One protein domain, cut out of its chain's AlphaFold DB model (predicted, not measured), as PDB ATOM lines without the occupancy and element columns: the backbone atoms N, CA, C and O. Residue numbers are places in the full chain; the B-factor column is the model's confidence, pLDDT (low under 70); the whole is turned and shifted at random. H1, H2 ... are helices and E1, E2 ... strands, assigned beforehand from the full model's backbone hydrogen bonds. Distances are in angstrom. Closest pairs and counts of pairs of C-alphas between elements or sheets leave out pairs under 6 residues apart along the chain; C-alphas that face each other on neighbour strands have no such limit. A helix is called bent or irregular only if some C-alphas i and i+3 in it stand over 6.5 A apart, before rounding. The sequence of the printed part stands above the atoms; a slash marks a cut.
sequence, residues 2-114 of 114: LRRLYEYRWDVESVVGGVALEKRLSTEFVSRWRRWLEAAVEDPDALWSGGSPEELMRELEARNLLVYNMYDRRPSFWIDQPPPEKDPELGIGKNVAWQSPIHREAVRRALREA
ATOM      1  N   LEU A   2     -24.262 -20.421   5.793       91.00
ATOM      2  CA  LEU A   2     -23.511 -20.979   6.937       91.00
ATOM      3  C   LEU A   2     -23.060 -19.935   7.971       91.00
ATOM      4  O   LEU A   2     -23.226 -20.152   9.164       91.00
ATOM      5  N   ARG A   3     -22.578 -18.767   7.521       93.88
ATOM      6  CA  ARG A   3     -22.256 -17.645   8.420       93.88
ATOM      7  C   ARG A   3     -23.445 -17.240   9.298       93.88
ATOM      8  O   ARG A   3     -23.262 -17.090  10.494       93.88
ATOM      9  N   ARG A   4     -24.648 -17.108   8.726       91.12
ATOM     10  CA  ARG A   4     -25.847 -16.740   9.498       91.12
ATOM     11  C   ARG A   4     -26.219 -17.817  10.499       91.12
ATOM     12  O   ARG A   4     -26.482 -17.493  11.643       91.12
ATOM     13  N   LEU A   5     -26.199 -19.084  10.088       93.75
ATOM     14  CA  LEU A   5     -26.429 -20.189  11.023       93.75
ATOM     15  C   LEU A   5     -25.455 -20.116  12.202       93.75
ATOM     16  O   LEU A   5     -25.885 -20.194  13.343       93.75
ATOM     17  N   TYR A   6     -24.171 -19.868  11.943       96.06
ATOM     18  CA  TYR A   6     -23.178 -19.686  12.999       96.06
ATOM     19  C   TYR A   6     -23.459 -18.460  13.892       96.06
ATOM     20  O   TYR A   6     -23.459 -18.585  15.115       96.06
ATOM     21  N   GLU A   7     -23.739 -17.293  13.304       95.31
ATOM     22  CA  GLU A   7     -24.045 -16.044  14.026       95.31
ATOM     23  C   GLU A   7     -25.276 -16.183  14.936       95.31
ATOM     24  O   GLU A   7     -25.277 -15.680  16.057       95.31
ATOM     25  N   TYR A   8     -26.285 -16.930  14.487       95.44
ATOM     26  CA  TYR A   8     -27.496 -17.243  15.246       95.44
ATOM     27  C   TYR A   8     -27.353 -18.504  16.114       95.44
ATOM     28  O   TYR A   8     -28.349 -19.039  16.589       95.44
ATOM     29  N   ARG A   9     -26.128 -18.998  16.344       96.62
ATOM     30  CA  ARG A   9     -25.846 -20.180  17.182       96.62
ATOM     31  C   ARG A   9     -26.678 -21.410  16.801       96.62
ATOM     32  O   ARG A   9     -27.097 -22.172  17.666       96.62
ATOM     33  N   TRP A  10     -26.876 -21.599  15.501       95.75
ATOM     34  CA  TRP A  10     -27.655 -22.681  14.901       95.75
ATOM     35  C   TRP A  10     -29.149 -22.664  15.246       95.75
ATOM     36  O   TRP A  10     -29.825 -23.673  15.062       95.75
ATOM     37  N   ASP A  11     -29.690 -21.523  15.674       96.81
ATOM     38  CA  ASP A  11     -31.133 -21.314  15.754       96.81
ATOM     39  C   ASP A  11     -31.727 -21.215  14.338       96.81
ATOM     40  O   ASP A  11     -31.733 -20.159  13.695       96.81
ATOM     41  N   VAL A  12     -32.189 -22.362  13.836       95.19
ATOM     42  CA  VAL A  12     -32.767 -22.495  12.497       95.19
ATOM     43  C   VAL A  12     -34.013 -21.627  12.353       95.19
ATOM     44  O   VAL A  12     -34.164 -20.977  11.322       95.19
ATOM     45  N   GLU A  13     -34.862 -21.551  13.377       96.00
ATOM     46  CA  GLU A  13     -36.112 -20.790  13.316       96.00
ATOM     47  C   GLU A  13     -35.855 -19.294  13.167       96.00
ATOM     48  O   GLU A  13     -36.484 -18.629  12.336       96.00
ATOM     49  N   SER A  14     -34.888 -18.759  13.911       96.38
ATOM     50  CA  SER A  14     -34.477 -17.362  13.762       96.38
ATOM     51  C   SER A  14     -33.910 -17.078  12.367       96.38
ATOM     52  O   SER A  14     -34.242 -16.060  11.752       96.38
ATOM     53  N   VAL A  15     -33.095 -17.986  11.817       97.38
ATOM     54  CA  VAL A  15     -32.534 -17.822  10.465       97.38
ATOM     55  C   VAL A  15     -33.620 -17.907   9.391       97.38
ATOM     56  O   VAL A  15     -33.618 -17.087   8.473       97.38
ATOM     57  N   VAL A  16     -34.555 -18.853   9.503       97.81
ATOM     58  CA  VAL A  16     -35.690 -19.014   8.583       97.81
ATOM     59  C   VAL A  16     -36.559 -17.756   8.582       97.81
ATOM     60  O   VAL A  16     -36.832 -17.211   7.512       97.81
ATOM     61  N   GLY A  17     -36.920 -17.234   9.761       96.75
ATOM     62  CA  GLY A  17     -37.672 -15.981   9.876       96.75
ATOM     63  C   GLY A  17     -36.923 -14.787   9.270       96.75
ATOM     64  O   GLY A  17     -37.495 -14.000   8.515       96.75
ATOM     65  N   GLY A  18     -35.612 -14.693   9.512       96.31
ATOM     66  CA  GLY A  18     -34.764 -13.665   8.906       96.31
ATOM     67  C   GLY A  18     -34.702 -13.752   7.376       96.31
ATOM     68  O   GLY A  18     -34.736 -12.726   6.695       96.31
ATOM     69  N   VAL A  19     -34.653 -14.967   6.818       97.12
ATOM     70  CA  VAL A  19     -34.709 -15.186   5.364       97.12
ATOM     71  C   VAL A  19     -36.075 -14.795   4.808       97.12
ATOM     72  O   VAL A  19     -36.119 -14.112   3.788       97.12
ATOM     73  N   ALA A  20     -37.176 -15.149   5.475       97.38
ATOM     74  CA  ALA A  20     -38.516 -14.767   5.031       97.38
ATOM     75  C   ALA A  20     -38.677 -13.241   4.926       97.38
ATOM     76  O   ALA A  20     -39.164 -12.733   3.911       97.38
ATOM     77  N   LEU A  21     -38.176 -12.510   5.927       96.19
ATOM     78  CA  LEU A  21     -38.163 -11.046   5.937       96.19
ATOM     79  C   LEU A  21     -37.287 -10.467   4.819       96.19
ATOM     80  O   LEU A  21     -37.745  -9.619   4.053       96.19
ATOM     81  N   GLU A  22     -36.047 -10.940   4.675       96.75
ATOM     82  CA  GLU A  22     -35.130 -10.458   3.634       96.75
ATOM     83  C   GLU A  22     -35.687 -10.691   2.225       96.75
ATOM     84  O   GLU A  22     -35.592  -9.814   1.363       96.75
ATOM     85  N   LYS A  23     -36.293 -11.861   1.986       97.00
ATOM     86  CA  LYS A  23     -36.884 -12.225   0.688       97.00
ATOM     87  C   LYS A  23     -38.287 -11.645   0.484       97.00
ATOM     88  O   LYS A  23     -38.926 -11.910  -0.537       97.00
ATOM     89  N   ARG A  24     -38.740 -10.800   1.420       97.00
ATOM     90  CA  ARG A  24     -40.009 -10.063   1.372       97.00
ATOM     91  C   ARG A  24     -41.215 -10.987   1.205       97.00
ATOM     92  O   ARG A  24     -42.136 -10.654   0.459       97.00
ATOM     93  N   LEU A  25     -41.208 -12.148   1.861       97.31
ATOM     94  CA  LEU A  25     -42.327 -13.095   1.875       97.31
ATOM     95  C   LEU A  25     -43.490 -12.535   2.713       97.31
ATOM     96  O   LEU A  25     -43.805 -13.038   3.784       97.31
ATOM     97  N   SER A  26     -44.091 -11.438   2.245       96.94
ATOM     98  CA  SER A  26     -45.230 -10.798   2.892       96.94
ATOM     99  C   SER A  26     -46.473 -11.678   2.804       96.94
ATOM    100  O   SER A  26     -46.640 -12.439   1.849       96.94
ATOM    101  N   THR A  27     -47.392 -11.504   3.753       96.94
ATOM    102  CA  THR A  27     -48.710 -12.152   3.736       96.94
ATOM    103  C   THR A  27     -49.439 -11.937   2.410       96.94
ATOM    104  O   THR A  27     -50.028 -12.871   1.882       96.94
ATOM    105  N   GLU A  28     -49.362 -10.737   1.826       97.19
ATOM    106  CA  GLU A  28     -49.964 -10.438   0.519       97.19
ATOM    107  C   GLU A  28     -49.358 -11.290  -0.604       97.19
ATOM    108  O   GLU A  28     -50.090 -11.928  -1.360       97.19
ATOM    109  N   PHE A  29     -48.024 -11.344  -0.694       97.50
ATOM    110  CA  PHE A  29     -47.327 -12.131  -1.711       97.50
ATOM    111  C   PHE A  29     -47.650 -13.621  -1.574       97.50
ATOM    112  O   PHE A  29     -47.983 -14.289  -2.553       97.50
ATOM    113  N   VAL A  30     -47.579 -14.134  -0.346       97.69
ATOM    114  CA  VAL A  30     -47.815 -15.546  -0.055       97.69
ATOM    115  C   VAL A  30     -49.268 -15.920  -0.327       97.69
ATOM    116  O   VAL A  30     -49.512 -16.919  -0.995       97.69
ATOM    117  N   SER A  31     -50.232 -15.107   0.101       97.75
ATOM    118  CA  SER A  31     -51.656 -15.361  -0.141       97.75
ATOM    119  C   SER A  31     -52.024 -15.285  -1.619       97.75
ATOM    120  O   SER A  31     -52.784 -16.128  -2.096       97.75
ATOM    121  N   ARG A  32     -51.441 -14.343  -2.375       97.81
ATOM    122  CA  ARG A  32     -51.634 -14.243  -3.832       97.81
ATOM    123  C   ARG A  32     -51.220 -15.526  -4.554       97.81
ATOM    124  O   ARG A  32     -51.892 -15.946  -5.495       97.81
ATOM    125  N   TRP A  33     -50.131 -16.152  -4.112       97.75
ATOM    126  CA  TRP A  33     -49.531 -17.311  -4.776       97.75
ATOM    127  C   TRP A  33     -49.691 -18.631  -4.010       97.75
ATOM    128  O   TRP A  33     -49.090 -19.633  -4.399       97.75
ATOM    129  N   ARG A  34     -50.527 -18.657  -2.962       97.56
ATOM    130  CA  ARG A  34     -50.619 -19.734  -1.961       97.56
ATOM    131  C   ARG A  34     -50.637 -21.129  -2.573       97.56
ATOM    132  O   ARG A  34     -49.746 -21.919  -2.296       97.56
ATOM    133  N   ARG A  35     -51.594 -21.393  -3.469       96.69
ATOM    134  CA  ARG A  35     -51.766 -22.705  -4.121       96.69
ATOM    135  C   ARG A  35     -50.477 -23.215  -4.781       96.69
ATOM    136  O   ARG A  35     -50.199 -24.409  -4.740       96.69
ATOM    137  N   TRP A  36     -49.719 -22.329  -5.426       97.38
ATOM    138  CA  TRP A  36     -48.484 -22.698  -6.120       97.38
ATOM    139  C   TRP A  36     -47.331 -22.895  -5.147       97.38
ATOM    140  O   TRP A  36     -46.578 -23.851  -5.285       97.38
ATOM    141  N   LEU A  37     -47.215 -22.012  -4.153       97.62
ATOM    142  CA  LEU A  37     -46.174 -22.100  -3.134       97.62
ATOM    143  C   LEU A  37     -46.347 -23.348  -2.257       97.62
ATOM    144  O   LEU A  37     -45.355 -24.002  -1.961       97.62
ATOM    145  N   GLU A  38     -47.579 -23.721  -1.899       97.75
ATOM    146  CA  GLU A  38     -47.874 -24.953  -1.150       97.75
ATOM    147  C   GLU A  38     -47.404 -26.192  -1.915       97.75
ATOM    148  O   GLU A  38     -46.691 -27.024  -1.360       97.75
ATOM    149  N   ALA A  39     -47.722 -26.283  -3.210       96.75
ATOM    150  CA  ALA A  39     -47.249 -27.379  -4.047       96.75
ATOM    151  C   ALA A  39     -45.716 -27.364  -4.208       96.75
ATOM    152  O   ALA A  39     -45.079 -28.407  -4.101       96.75
ATOM    153  N   ALA A  40     -45.119 -26.186  -4.416       96.56
ATOM    154  CA  ALA A  40     -43.683 -26.025  -4.650       96.56
ATOM    155  C   ALA A  40     -42.813 -26.342  -3.424       96.56
ATOM    156  O   ALA A  40     -41.655 -26.747  -3.555       96.56
ATOM    157  N   VAL A  41     -43.343 -26.106  -2.222       97.50
ATOM    158  CA  VAL A  41     -42.666 -26.438  -0.964       97.50
ATOM    159  C   VAL A  41     -42.536 -27.953  -0.798       97.50
ATOM    160  O   VAL A  41     -41.539 -28.410  -0.245       97.50
ATOM    161  N   GLU A  42     -43.490 -28.729  -1.311       95.81
ATOM    162  CA  GLU A  42     -43.428 -30.193  -1.303       95.81
ATOM    163  C   GLU A  42     -42.644 -30.740  -2.507       95.81
ATOM    164  O   GLU A  42     -41.810 -31.632  -2.356       95.81
ATOM    165  N   ASP A  43     -42.854 -30.167  -3.693       95.19
ATOM    166  CA  ASP A  43     -42.124 -30.509  -4.912       95.19
ATOM    167  C   ASP A  43     -41.895 -29.264  -5.788       95.19
ATOM    168  O   ASP A  43     -42.836 -28.784  -6.428       95.19
ATOM    169  N   PRO A  44     -40.661 -28.733  -5.882       95.31
ATOM    170  CA  PRO A  44     -40.393 -27.518  -6.651       95.31
ATOM    171  C   PRO A  44     -40.696 -27.675  -8.150       95.31
ATOM    172  O   PRO A  44     -40.988 -26.676  -8.807       95.31
ATOM    173  N   ASP A  45     -40.714 -28.898  -8.698       95.25
ATOM    174  CA  ASP A  45     -41.095 -29.127 -10.100       95.25
ATOM    175  C   ASP A  45     -42.579 -28.833 -10.379       95.25
ATOM    176  O   ASP A  45     -42.961 -28.674 -11.542       95.25
ATOM    177  N   ALA A  46     -43.420 -28.665  -9.349       94.94
ATOM    178  CA  ALA A  46     -44.787 -28.169  -9.513       94.94
ATOM    179  C   ALA A  46     -44.831 -26.788 -10.198       94.94
ATOM    180  O   ALA A  46     -45.799 -26.473 -10.892       94.94
ATOM    181  N   LEU A  47     -43.761 -25.995 -10.058       94.31
ATOM    182  CA  LEU A  47     -43.561 -24.710 -10.736       94.31
ATOM    183  C   LEU A  47     -43.078 -24.842 -12.192       94.31
ATOM    184  O   LEU A  47     -42.987 -23.853 -12.908       94.31
ATOM    185  N   TRP A  48     -42.737 -26.049 -12.643       92.38
ATOM    186  CA  TRP A  48     -42.373 -26.316 -14.036       92.38
ATOM    187  C   TRP A  48     -43.548 -26.906 -14.814       92.38
ATOM    188  O   TRP A  48     -43.913 -26.426 -15.882       92.38
ATOM    189  N   SER A  49     -44.159 -27.965 -14.276       82.88
ATOM    190  CA  SER A  49     -45.203 -28.724 -14.975       82.88
ATOM    191  C   SER A  49     -46.624 -28.221 -14.713       82.88
ATOM    192  O   SER A  49     -47.553 -28.645 -15.393       82.88
ATOM    193  N   GLY A  50     -46.820 -27.362 -13.709       70.19
ATOM    194  CA  GLY A  50     -48.144 -27.049 -13.169       70.19
ATOM    195  C   GLY A  50     -48.940 -25.973 -13.906       70.19
ATOM    196  O   GLY A  50     -50.081 -25.734 -13.526       70.19
ATOM    197  N   GLY A  51     -48.385 -25.309 -14.925       83.75
ATOM    198  CA  GLY A  51     -49.005 -24.108 -15.502       83.75
ATOM    199  C   GLY A  51     -48.943 -22.906 -14.553       83.75
ATOM    200  O   GLY A  51     -49.822 -22.042 -14.576       83.75
ATOM    201  N   SER A  52     -47.930 -22.879 -13.681       89.75
ATOM    202  CA  SER A  52     -47.682 -21.760 -12.780       89.75
ATOM    203  C   SER A  52     -47.492 -20.467 -13.577       89.75
ATOM    204  O   SER A  52     -46.800 -20.476 -14.599       89.75
ATOM    205  N   PRO A  53     -48.070 -19.342 -13.124       94.56
ATOM    206  CA  PRO A  53     -47.942 -18.069 -13.820       94.56
ATOM    207  C   PRO A  53     -46.480 -17.647 -13.973       94.56
ATOM    208  O   PRO A  53     -45.724 -17.664 -13.004       94.56
ATOM    209  N   GLU A  54     -46.084 -17.192 -15.163       92.69
ATOM    210  CA  GLU A  54     -44.716 -16.702 -15.391       92.69
ATOM    211  C   GLU A  54     -44.336 -15.545 -14.457       92.69
ATOM    212  O   GLU A  54     -43.173 -15.382 -14.099       92.69
ATOM    213  N   GLU A  55     -45.318 -14.729 -14.060       96.12
ATOM    214  CA  GLU A  55     -45.117 -13.650 -13.093       96.12
ATOM    215  C   GLU A  55     -44.603 -14.188 -11.755       96.12
ATOM    216  O   GLU A  55     -43.623 -13.657 -11.239       96.12
ATOM    217  N   LEU A  56     -45.185 -15.280 -11.246       96.62
ATOM    218  CA  LEU A  56     -44.713 -15.933 -10.026       96.62
ATOM    219  C   LEU A  56     -43.251 -16.368 -10.176       96.62
ATOM    220  O   LEU A  56     -42.440 -16.103  -9.294       96.62
ATOM    221  N   MET A  57     -42.899 -16.989 -11.303       95.06
ATOM    222  CA  MET A  57     -41.530 -17.456 -11.542       95.06
ATOM    223  C   MET A  57     -40.525 -16.310 -11.547       95.06
ATOM    224  O   MET A  57     -39.520 -16.370 -10.836       95.06
ATOM    225  N   ARG A  58     -40.842 -15.225 -12.262       95.31
ATOM    226  CA  ARG A  58     -40.019 -14.010 -12.277       95.31
ATOM    227  C   ARG A  58     -39.867 -13.411 -10.882       95.31
ATOM    228  O   ARG A  58     -38.770 -12.997 -10.522       95.31
ATOM    229  N   GLU A  59     -40.935 -13.371 -10.086       97.31
ATOM    230  CA  GLU A  59     -40.856 -12.860  -8.714       97.31
ATOM    231  C   GLU A  59     -39.991 -13.751  -7.810       97.31
ATOM    232  O   GLU A  59     -39.197 -13.226  -7.027       97.31
ATOM    233  N   LEU A  60     -40.103 -15.079  -7.916       97.44
ATOM    234  CA  LEU A  60     -39.308 -16.021  -7.120       97.44
ATOM    235  C   LEU A  60     -37.817 -15.978  -7.489       97.44
ATOM    236  O   LEU A  60     -36.972 -15.952  -6.590       97.44
ATOM    237  N   GLU A  61     -37.487 -15.909  -8.781       95.94
ATOM    238  CA  GLU A  61     -36.112 -15.715  -9.260       95.94
ATOM    239  C   GLU A  61     -35.544 -14.359  -8.823       95.94
ATOM    240  O   GLU A  61     -34.452 -14.299  -8.257       95.94
ATOM    241  N   ALA A  62     -36.296 -13.266  -9.002       97.25
ATOM    242  CA  ALA A  62     -35.852 -11.921  -8.629       97.25
ATOM    243  C   ALA A  62     -35.608 -11.777  -7.117       97.25
ATOM    244  O   ALA A  62     -34.745 -11.013  -6.682       97.25
ATOM    245  N   ARG A  63     -36.349 -12.534  -6.302       97.44
ATOM    246  CA  ARG A  63     -36.153 -12.624  -4.848       97.44
ATOM    247  C   ARG A  63     -35.059 -13.618  -4.454       97.44
ATOM    248  O   ARG A  63     -34.765 -13.739  -3.266       97.44
ATOM    249  N   ASN A  64     -34.427 -14.294  -5.416       97.12
ATOM    250  CA  ASN A  64     -33.406 -15.316  -5.199       97.12
ATOM    251  C   ASN A  64     -33.898 -16.435  -4.259       97.12
ATOM    252  O   ASN A  64     -33.222 -16.807  -3.296       97.12
ATOM    253  N   LEU A  65     -35.132 -16.900  -4.483       97.56
ATOM    254  CA  LEU A  65     -35.739 -17.999  -3.726       97.56
ATOM    255  C   LEU A  65     -35.481 -19.355  -4.383       97.56
ATOM    256  O   LEU A  65     -35.350 -20.352  -3.673       97.56
ATOM    257  N   LEU A  66     -35.373 -19.394  -5.709       95.69
ATOM    258  CA  LEU A  66     -35.170 -20.615  -6.480       95.69
ATOM    259  C   LEU A  66     -34.193 -20.412  -7.635       95.69
ATOM    260  O   LEU A  66     -33.945 -19.290  -8.072       95.69
ATOM    261  N   VAL A  67     -33.699 -21.536  -8.137       94.81
ATOM    262  CA  VAL A  67     -33.047 -21.680  -9.431       94.81
ATOM    263  C   VAL A  67     -34.042 -22.367 -10.357       94.81
ATOM    264  O   VAL A  67     -34.465 -23.499 -10.106       94.81
ATOM    265  N   TYR A  68     -34.438 -21.665 -11.412       92.19
ATOM    266  CA  TYR A  68     -35.301 -22.190 -12.462       92.19
ATOM    267  C   TYR A  68     -34.468 -22.665 -13.650       92.19
ATOM    268  O   TYR A  68     -33.361 -22.171 -13.865       92.19
ATOM    269  N   ASN A  69     -35.017 -23.589 -14.442       90.94
ATOM    270  CA  ASN A  69     -34.354 -24.154 -15.617       90.94
ATOM    271  C   ASN A  69     -32.976 -24.751 -15.273       90.94
ATOM    272  O   ASN A  69     -31.938 -24.340 -15.800       90.94
ATOM    273  N   MET A  70     -32.979 -25.701 -14.334       91.44
ATOM    274  CA  MET A  70     -31.783 -26.407 -13.879       91.44
ATOM    275  C   MET A  70     -30.968 -26.958 -15.055       91.44
ATOM    276  O   MET A  70     -31.509 -27.551 -15.988       91.44
ATOM    277  N   TYR A  71     -29.647 -26.780 -14.978       90.56
ATOM    278  CA  TYR A  71     -28.731 -27.275 -15.999       90.56
ATOM    279  C   TYR A  71     -28.749 -28.805 -16.072       90.56
ATOM    280  O   TYR A  71     -28.970 -29.494 -15.074       90.56
ATOM    281  N   ASP A  72     -28.488 -29.330 -17.265       90.38
ATOM    282  CA  ASP A  72     -28.518 -30.758 -17.540       90.38
ATOM    283  C   ASP A  72     -27.492 -31.513 -16.670       90.38
ATOM    284  O   ASP A  72     -26.330 -31.124 -16.526       90.38
ATOM    285  N   ARG A  73     -27.956 -32.603 -16.056       92.19
ATOM    286  CA  ARG A  73     -27.203 -33.405 -15.085       92.19
ATOM    287  C   ARG A  73     -26.623 -34.684 -15.686       92.19
ATOM    288  O   ARG A  73     -26.211 -35.577 -14.949       92.19
ATOM    289  N   ARG A  74     -26.576 -34.805 -17.017       93.19
ATOM    290  CA  ARG A  74     -25.857 -35.897 -17.682       93.19
ATOM    291  C   ARG A  74     -24.397 -35.913 -17.213       93.19
ATOM    292  O   ARG A  74     -23.752 -34.866 -17.272       93.19
ATOM    293  N   PRO A  75     -23.837 -37.077 -16.831       93.06
ATOM    294  CA  PRO A  75     -22.459 -37.164 -16.344       93.06
ATOM    295  C   PRO A  75     -21.429 -36.544 -17.294       93.06
ATOM    296  O   PRO A  75     -20.468 -35.941 -16.849       93.06
ATOM    297  N   SER A  76     -21.667 -36.608 -18.609       94.31
ATOM    298  CA  SER A  76     -20.792 -36.009 -19.627       94.31
ATOM    299  C   SER A  76     -20.678 -34.479 -19.573       94.31
ATOM    300  O   SER A  76     -19.822 -33.922 -20.251       94.31
ATOM    301  N   PHE A  77     -21.557 -33.791 -18.841       93.44
ATOM    302  CA  PHE A  77     -21.531 -32.335 -18.670       93.44
ATOM    303  C   PHE A  77     -20.906 -31.877 -17.352       93.44
ATOM    304  O   PHE A  77     -20.837 -30.677 -17.097       93.44
ATOM    305  N   TRP A  78     -20.451 -32.813 -16.520       93.38
ATOM    306  CA  TRP A  78     -19.876 -32.530 -15.213       93.38
ATOM    307  C   TRP A  78     -18.466 -33.112 -15.141       93.38
ATOM    308  O   TRP A  78     -18.192 -34.174 -15.692       93.38
ATOM    309  N   ILE A  79     -17.554 -32.382 -14.495       92.69
ATOM    310  CA  ILE A  79     -16.180 -32.859 -14.273       92.69
ATOM    311  C   ILE A  79     -16.190 -34.021 -13.265       92.69
ATOM    312  O   ILE A  79     -15.474 -35.000 -13.455       92.69
ATOM    313  N   ASP A  80     -17.047 -33.920 -12.246       91.69
ATOM    314  CA  ASP A  80     -17.236 -34.909 -11.181       91.69
ATOM    315  C   ASP A  80     -18.677 -35.461 -11.186       91.69
ATOM    316  O   ASP A  80     -19.366 -35.468 -12.208       91.69
ATOM    317  N   GLN A  81     -19.159 -35.928 -10.030       92.12
ATOM    318  CA  GLN A  81     -20.532 -36.384  -9.873       92.12
ATOM    319  C   GLN A  81     -21.516 -35.207 -10.024       92.12
ATOM    320  O   GLN A  81     -21.418 -34.232  -9.272       92.12
ATOM    321  N   PRO A  82     -22.483 -35.281 -10.960       93.00
ATOM    322  CA  PRO A  82     -23.531 -34.276 -11.059       93.00
ATOM    323  C   PRO A  82     -24.397 -34.266  -9.788       93.00
ATOM    324  O   PRO A  82     -24.500 -35.289  -9.102       93.00
ATOM    325  N   PRO A  83     -25.069 -33.143  -9.476       89.19
ATOM    326  CA  PRO A  83     -26.057 -33.108  -8.405       89.19
ATOM    327  C   PRO A  83     -27.159 -34.157  -8.643       89.19
ATOM    328  O   PRO A  83     -27.376 -34.574  -9.785       89.19
ATOM    329  N   PRO A  84     -27.883 -34.584  -7.592       91.62
ATOM    330  CA  PRO A  84     -28.991 -35.517  -7.756       91.62
ATOM    331  C   PRO A  84     -30.039 -34.948  -8.717       91.62
ATOM    332  O   PRO A  84     -30.298 -33.742  -8.741       91.62
ATOM    333  N   GLU A  85     -30.659 -35.826  -9.511       92.38
ATOM    334  CA  GLU A  85     -31.707 -35.412 -10.447       92.38
ATOM    335  C   GLU A  85     -32.907 -34.818  -9.703       92.38
ATOM    336  O   GLU A  85     -33.440 -33.796 -10.131       92.38
ATOM    337  N   LYS A  86     -33.279 -35.416  -8.569       93.56
ATOM    338  CA  LYS A  86     -34.335 -34.944  -7.677       93.56
ATOM    339  C   LYS A  86     -34.028 -35.372  -6.245       93.56
ATOM    340  O   LYS A  86     -33.655 -36.517  -6.011       93.56
ATOM    341  N   ASP A  87     -34.217 -34.455  -5.310       94.94
ATOM    342  CA  ASP A  87     -34.156 -34.677  -3.869       94.94
ATOM    343  C   ASP A  87     -35.147 -33.712  -3.189       94.94
ATOM    344  O   ASP A  87     -34.810 -32.553  -2.912       94.94
ATOM    345  N   PRO A  88     -36.398 -34.148  -2.951       90.31
ATOM    346  CA  PRO A  88     -37.414 -33.297  -2.350       90.31
ATOM    347  C   PRO A  88     -37.063 -32.864  -0.927       90.31
ATOM    348  O   PRO A  88     -37.435 -31.758  -0.545       90.31
ATOM    349  N   GLU A  89     -36.311 -33.659  -0.155       91.69
ATOM    350  CA  GLU A  89     -35.926 -33.313   1.220       91.69
ATOM    351  C   GLU A  89     -35.007 -32.089   1.255       91.69
ATOM    352  O   GLU A  89     -35.177 -31.221   2.119       91.69
ATOM    353  N   LEU A  90     -34.122 -31.960   0.264       93.38
ATOM    354  CA  LEU A  90     -33.278 -30.780   0.060       93.38
ATOM    355  C   LEU A  90     -33.943 -29.676  -0.779       93.38
ATOM    356  O   LEU A  90     -33.391 -28.581  -0.903       93.38
ATOM    357  N   GLY A  91     -35.135 -29.929  -1.323       95.88
ATOM    358  CA  GLY A  91     -35.842 -28.980  -2.178       95.88
ATOM    359  C   GLY A  91     -35.266 -28.895  -3.593       95.88
ATOM    360  O   GLY A  91     -35.280 -27.822  -4.198       95.88
ATOM    361  N   ILE A  92     -34.740 -30.005  -4.110       96.00
ATOM    362  CA  ILE A  92     -34.169 -30.133  -5.450       96.00
ATOM    363  C   ILE A  92     -35.162 -30.885  -6.335       96.00
ATOM    364  O   ILE A  92     -35.423 -32.069  -6.130       96.00
ATOM    365  N   GLY A  93     -35.699 -30.211  -7.343       95.25
ATOM    366  CA  GLY A  93     -36.449 -30.822  -8.435       95.25
ATOM    367  C   GLY A  93     -35.562 -31.110  -9.642       95.25
ATOM    368  O   GLY A  93     -34.380 -30.736  -9.702       95.25
ATOM    369  N   LYS A  94     -36.158 -31.753 -10.641       94.31
ATOM    370  CA  LYS A  94     -35.536 -32.013 -11.933       94.31
ATOM    371  C   LYS A  94     -35.212 -30.718 -12.663       94.31
ATOM    372  O   LYS A  94     -34.077 -30.562 -13.107       94.31
ATOM    373  N   ASN A  95     -36.169 -29.796 -12.739       94.25
ATOM    374  CA  ASN A  95     -36.054 -28.560 -13.515       94.25
ATOM    375  C   ASN A  95     -35.990 -27.310 -12.635       94.25
ATOM    376  O   ASN A  95     -35.521 -26.269 -13.093       94.25
ATOM    377  N   VAL A  96     -36.451 -27.400 -11.386       95.69
ATOM    378  CA  VAL A  96     -36.500 -26.275 -10.443       95.69
ATOM    379  C   VAL A  96     -35.941 -26.715  -9.101       95.69
ATOM    380  O   VAL A  96     -36.247 -27.806  -8.633       95.69
ATOM    381  N   ALA A  97     -35.143 -25.878  -8.449       97.31
ATOM    382  CA  ALA A  97     -34.664 -26.136  -7.095       97.31
ATOM    383  C   ALA A  97     -34.768 -24.878  -6.237       97.31
ATOM    384  O   ALA A  97     -34.561 -23.770  -6.724       97.31
ATOM    385  N   TRP A  98     -35.044 -25.030  -4.946       97.62
ATOM    386  CA  TRP A  98     -34.912 -23.924  -4.001       97.62
ATOM    387  C   TRP A  98     -33.439 -23.508  -3.881       97.62
ATOM    388  O   TRP A  98     -32.544 -24.351  -3.912       97.62
ATOM    389  N   GLN A  99     -33.172 -22.215  -3.676       95.94
ATOM    390  CA  GLN A  99     -31.805 -21.685  -3.549       95.94
ATOM    391  C   GLN A  99     -31.027 -22.355  -2.402       95.94
ATOM    392  O   GLN A  99     -29.805 -22.499  -2.445       95.94
ATOM    393  N   SER A 100     -31.741 -22.744  -1.344       95.38
ATOM    394  CA  SER A 100     -31.278 -23.693  -0.331       95.38
ATOM    395  C   SER A 100     -32.476 -24.267   0.441       95.38
ATOM    396  O   SER A 100     -33.553 -23.661   0.407       95.38
ATOM    397  N   PRO A 101     -32.297 -25.344   1.233       95.44
ATOM    398  CA  PRO A 101     -33.367 -25.878   2.083       95.44
ATOM    399  C   PRO A 101     -33.991 -24.838   3.032       95.44
ATOM    400  O   PRO A 101     -35.185 -24.881   3.307       95.44
ATOM    401  N   ILE A 102     -33.208 -23.849   3.484       96.56
ATOM    402  CA  ILE A 102     -33.695 -22.754   4.343       96.56
ATOM    403  C   ILE A 102     -34.630 -21.803   3.583       96.56
ATOM    404  O   ILE A 102     -35.562 -21.275   4.181       96.56
ATOM    405  N   HIS A 103     -34.425 -21.584   2.279       97.75
ATOM    406  CA  HIS A 103     -35.340 -20.753   1.485       97.75
ATOM    407  C   HIS A 103     -36.699 -21.441   1.319       97.75
ATOM    408  O   HIS A 103     -37.726 -20.785   1.480       97.75
ATOM    409  N   ARG A 104     -36.710 -22.764   1.094       97.88
ATOM    410  CA  ARG A 104     -37.944 -23.563   1.116       97.88
ATOM    411  C   ARG A 104     -38.662 -23.433   2.456       97.88
ATOM    412  O   ARG A 104     -39.863 -23.188   2.485       97.88
ATOM    413  N   GLU A 105     -37.928 -23.573   3.559       97.75
ATOM    414  CA  GLU A 105     -38.528 -23.497   4.893       97.75
ATOM    415  C   GLU A 105     -39.042 -22.090   5.218       97.75
ATOM    416  O   GLU A 105     -40.085 -21.950   5.846       97.75
ATOM    417  N   ALA A 106     -38.392 -21.040   4.710       98.12
ATOM    418  CA  ALA A 106     -38.892 -19.671   4.826       98.12
ATOM    419  C   ALA A 106     -40.247 -19.497   4.122       98.12
ATOM    420  O   ALA A 106     -41.150 -18.880   4.683       98.12
ATOM    421  N   VAL A 107     -40.421 -20.085   2.932       98.31
ATOM    422  CA  VAL A 107     -41.717 -20.100   2.230       98.31
ATOM    423  C   VAL A 107     -42.748 -20.931   2.988       98.31
ATOM    424  O   VAL A 107     -43.865 -20.461   3.199       98.31
ATOM    425  N   ARG A 108     -42.376 -22.127   3.460       98.06
ATOM    426  CA  ARG A 108     -43.254 -22.992   4.262       98.06
ATOM    427  C   ARG A 108     -43.747 -22.293   5.528       98.06
ATOM    428  O   ARG A 108     -44.930 -22.368   5.847       98.06
ATOM    429  N   ARG A 109     -42.856 -21.605   6.240       97.62
ATOM    430  CA  ARG A 109     -43.201 -20.827   7.429       97.62
ATOM    431  C   ARG A 109     -44.135 -19.672   7.082       97.62
ATOM    432  O   ARG A 109     -45.183 -19.551   7.707       97.62
ATOM    433  N   ALA A 110     -43.811 -18.892   6.053       98.00
ATOM    434  CA  ALA A 110     -44.643 -17.767   5.641       98.00
ATOM    435  C   ALA A 110     -46.058 -18.210   5.210       98.00
ATOM    436  O   ALA A 110     -47.024 -17.512   5.489       98.00
ATOM    437  N   LEU A 111     -46.210 -19.396   4.607       98.31
ATOM    438  CA  LEU A 111     -47.513 -20.002   4.279       98.31
ATOM    439  C   LEU A 111     -48.368 -20.374   5.497       98.31
ATOM    440  O   LEU A 111     -49.595 -20.376   5.390       98.31
ATOM    441  N   ARG A 112     -47.734 -20.721   6.625       97.06
ATOM    442  CA  ARG A 112     -48.418 -21.025   7.894       97.06
ATOM    443  C   ARG A 112     -48.847 -19.761   8.638       97.06
ATOM    444  O   ARG A 112     -49.808 -19.810   9.394       97.06
ATOM    445  N   GLU A 113     -48.096 -18.675   8.469       94.38
ATOM    446  CA  GLU A 113     -48.328 -17.386   9.134       94.38
ATOM    447  C   GLU A 113     -49.272 -16.457   8.343       94.38
ATOM    448  O   GLU A 113     -49.855 -15.545   8.928       94.38
ATOM    449  N   ALA A 114     -49.402 -16.668   7.028       89.38
ATOM    450  CA  ALA A 114     -50.326 -15.959   6.138       89.38
ATOM    451  C   ALA A 114     -51.744 -16.536   6.180       89.38
ATOM    452  O   ALA A 114     -52.677 -15.790   5.808       89.38
TER     453      ALA A 114
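This is residues 2 to 114 of the 114 residues of an uncharacterized protein of Pyrobaculum sp. JCHS_4 (UniProt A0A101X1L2). A small helical body in which H6 lies between H2 and H3 and crosses both, next to a tiny two-strand hairpin, E1 and E2, close to the middle, with H5 beside E1 and short H4 near E2. H1 sits at a far corner with its one helix contact on H2, and the long loop of residues 69 to 95 between the two strands reaches away to 27 A from the mean of the C-alphas; the C-alphas of Ser 76, in that loop, and of the last residue, Ala 114, are the two farthest apart. The printed part has 113 residues, with five named helices, then strands E1 and E2, antiparallel, then H6; it is mostly helix. It is compact, with a radius of gyration of the C-alphas of 14.6 A, and spans 43 by 37 by 21 A.

Find C-alpha 2 at (-23.511, -20.979, 6.937), where H1 begins, residues 2 to 7. H2 follows, residues 12 to 22, 15.1 A long. H3, residues 27 to 42, 19.5 A from first to last C-alpha, is irregular: C-alphas 32 and 35 are 8.5 A apart, and it has a kink of 83 degrees near residue 35. Next come H4, residues 46 to 49, and H5, residues 54 to 62, 12.1 A long. E1 is residues 66 to 68, beginning at C-alpha 66 (-35.170, -20.615, -6.480), and E2 is residues 96 to 98. H6, residues 101 to 113, runs 18.6 A to C-alpha 113 at (-48.328, -17.386, 9.134).

Look first at H6, which touches H2, the closest C-alphas being those of Ala 20 and Ala 106, 4.9 A apart; their lines are about perpendicular at 79 degrees. H6 also touches H3 at Val 41 and Arg 104, closest C-alphas 5.9 A apart, at a steep tilt of 53 degrees, opposite ways. H1 and H2 only just touch, with 3 pairs of C-alphas within 8 A. H3 touches H4 with residues 36 to 40 alone, closest C-alphas Ala 40 and Ala 46 at 5.4 A. H5 touches no helix; its closest C-alpha pair with E1 is Leu 60 and Leu 66, 6.2 A. E1 and E2 form a hairpin, antiparallel at 167 degrees, with N 67 and O 97 within hydrogen-bond range at 2.8 A. In H1, H2, H5 and H6 every O i to N i+4 pair is within hydrogen-bond range; in H3 9 of 12 are, and H4 is too short for such a pair.

The C-alphas of Ser 76 and Ala 114 are the two farthest apart, 44.0 A. The printed part has no cut. The link from E1 to E2 is long, 27 residues, and the other links are tight. Mean pLDDT of the printed part is 94.9, and no printed residue is under 70.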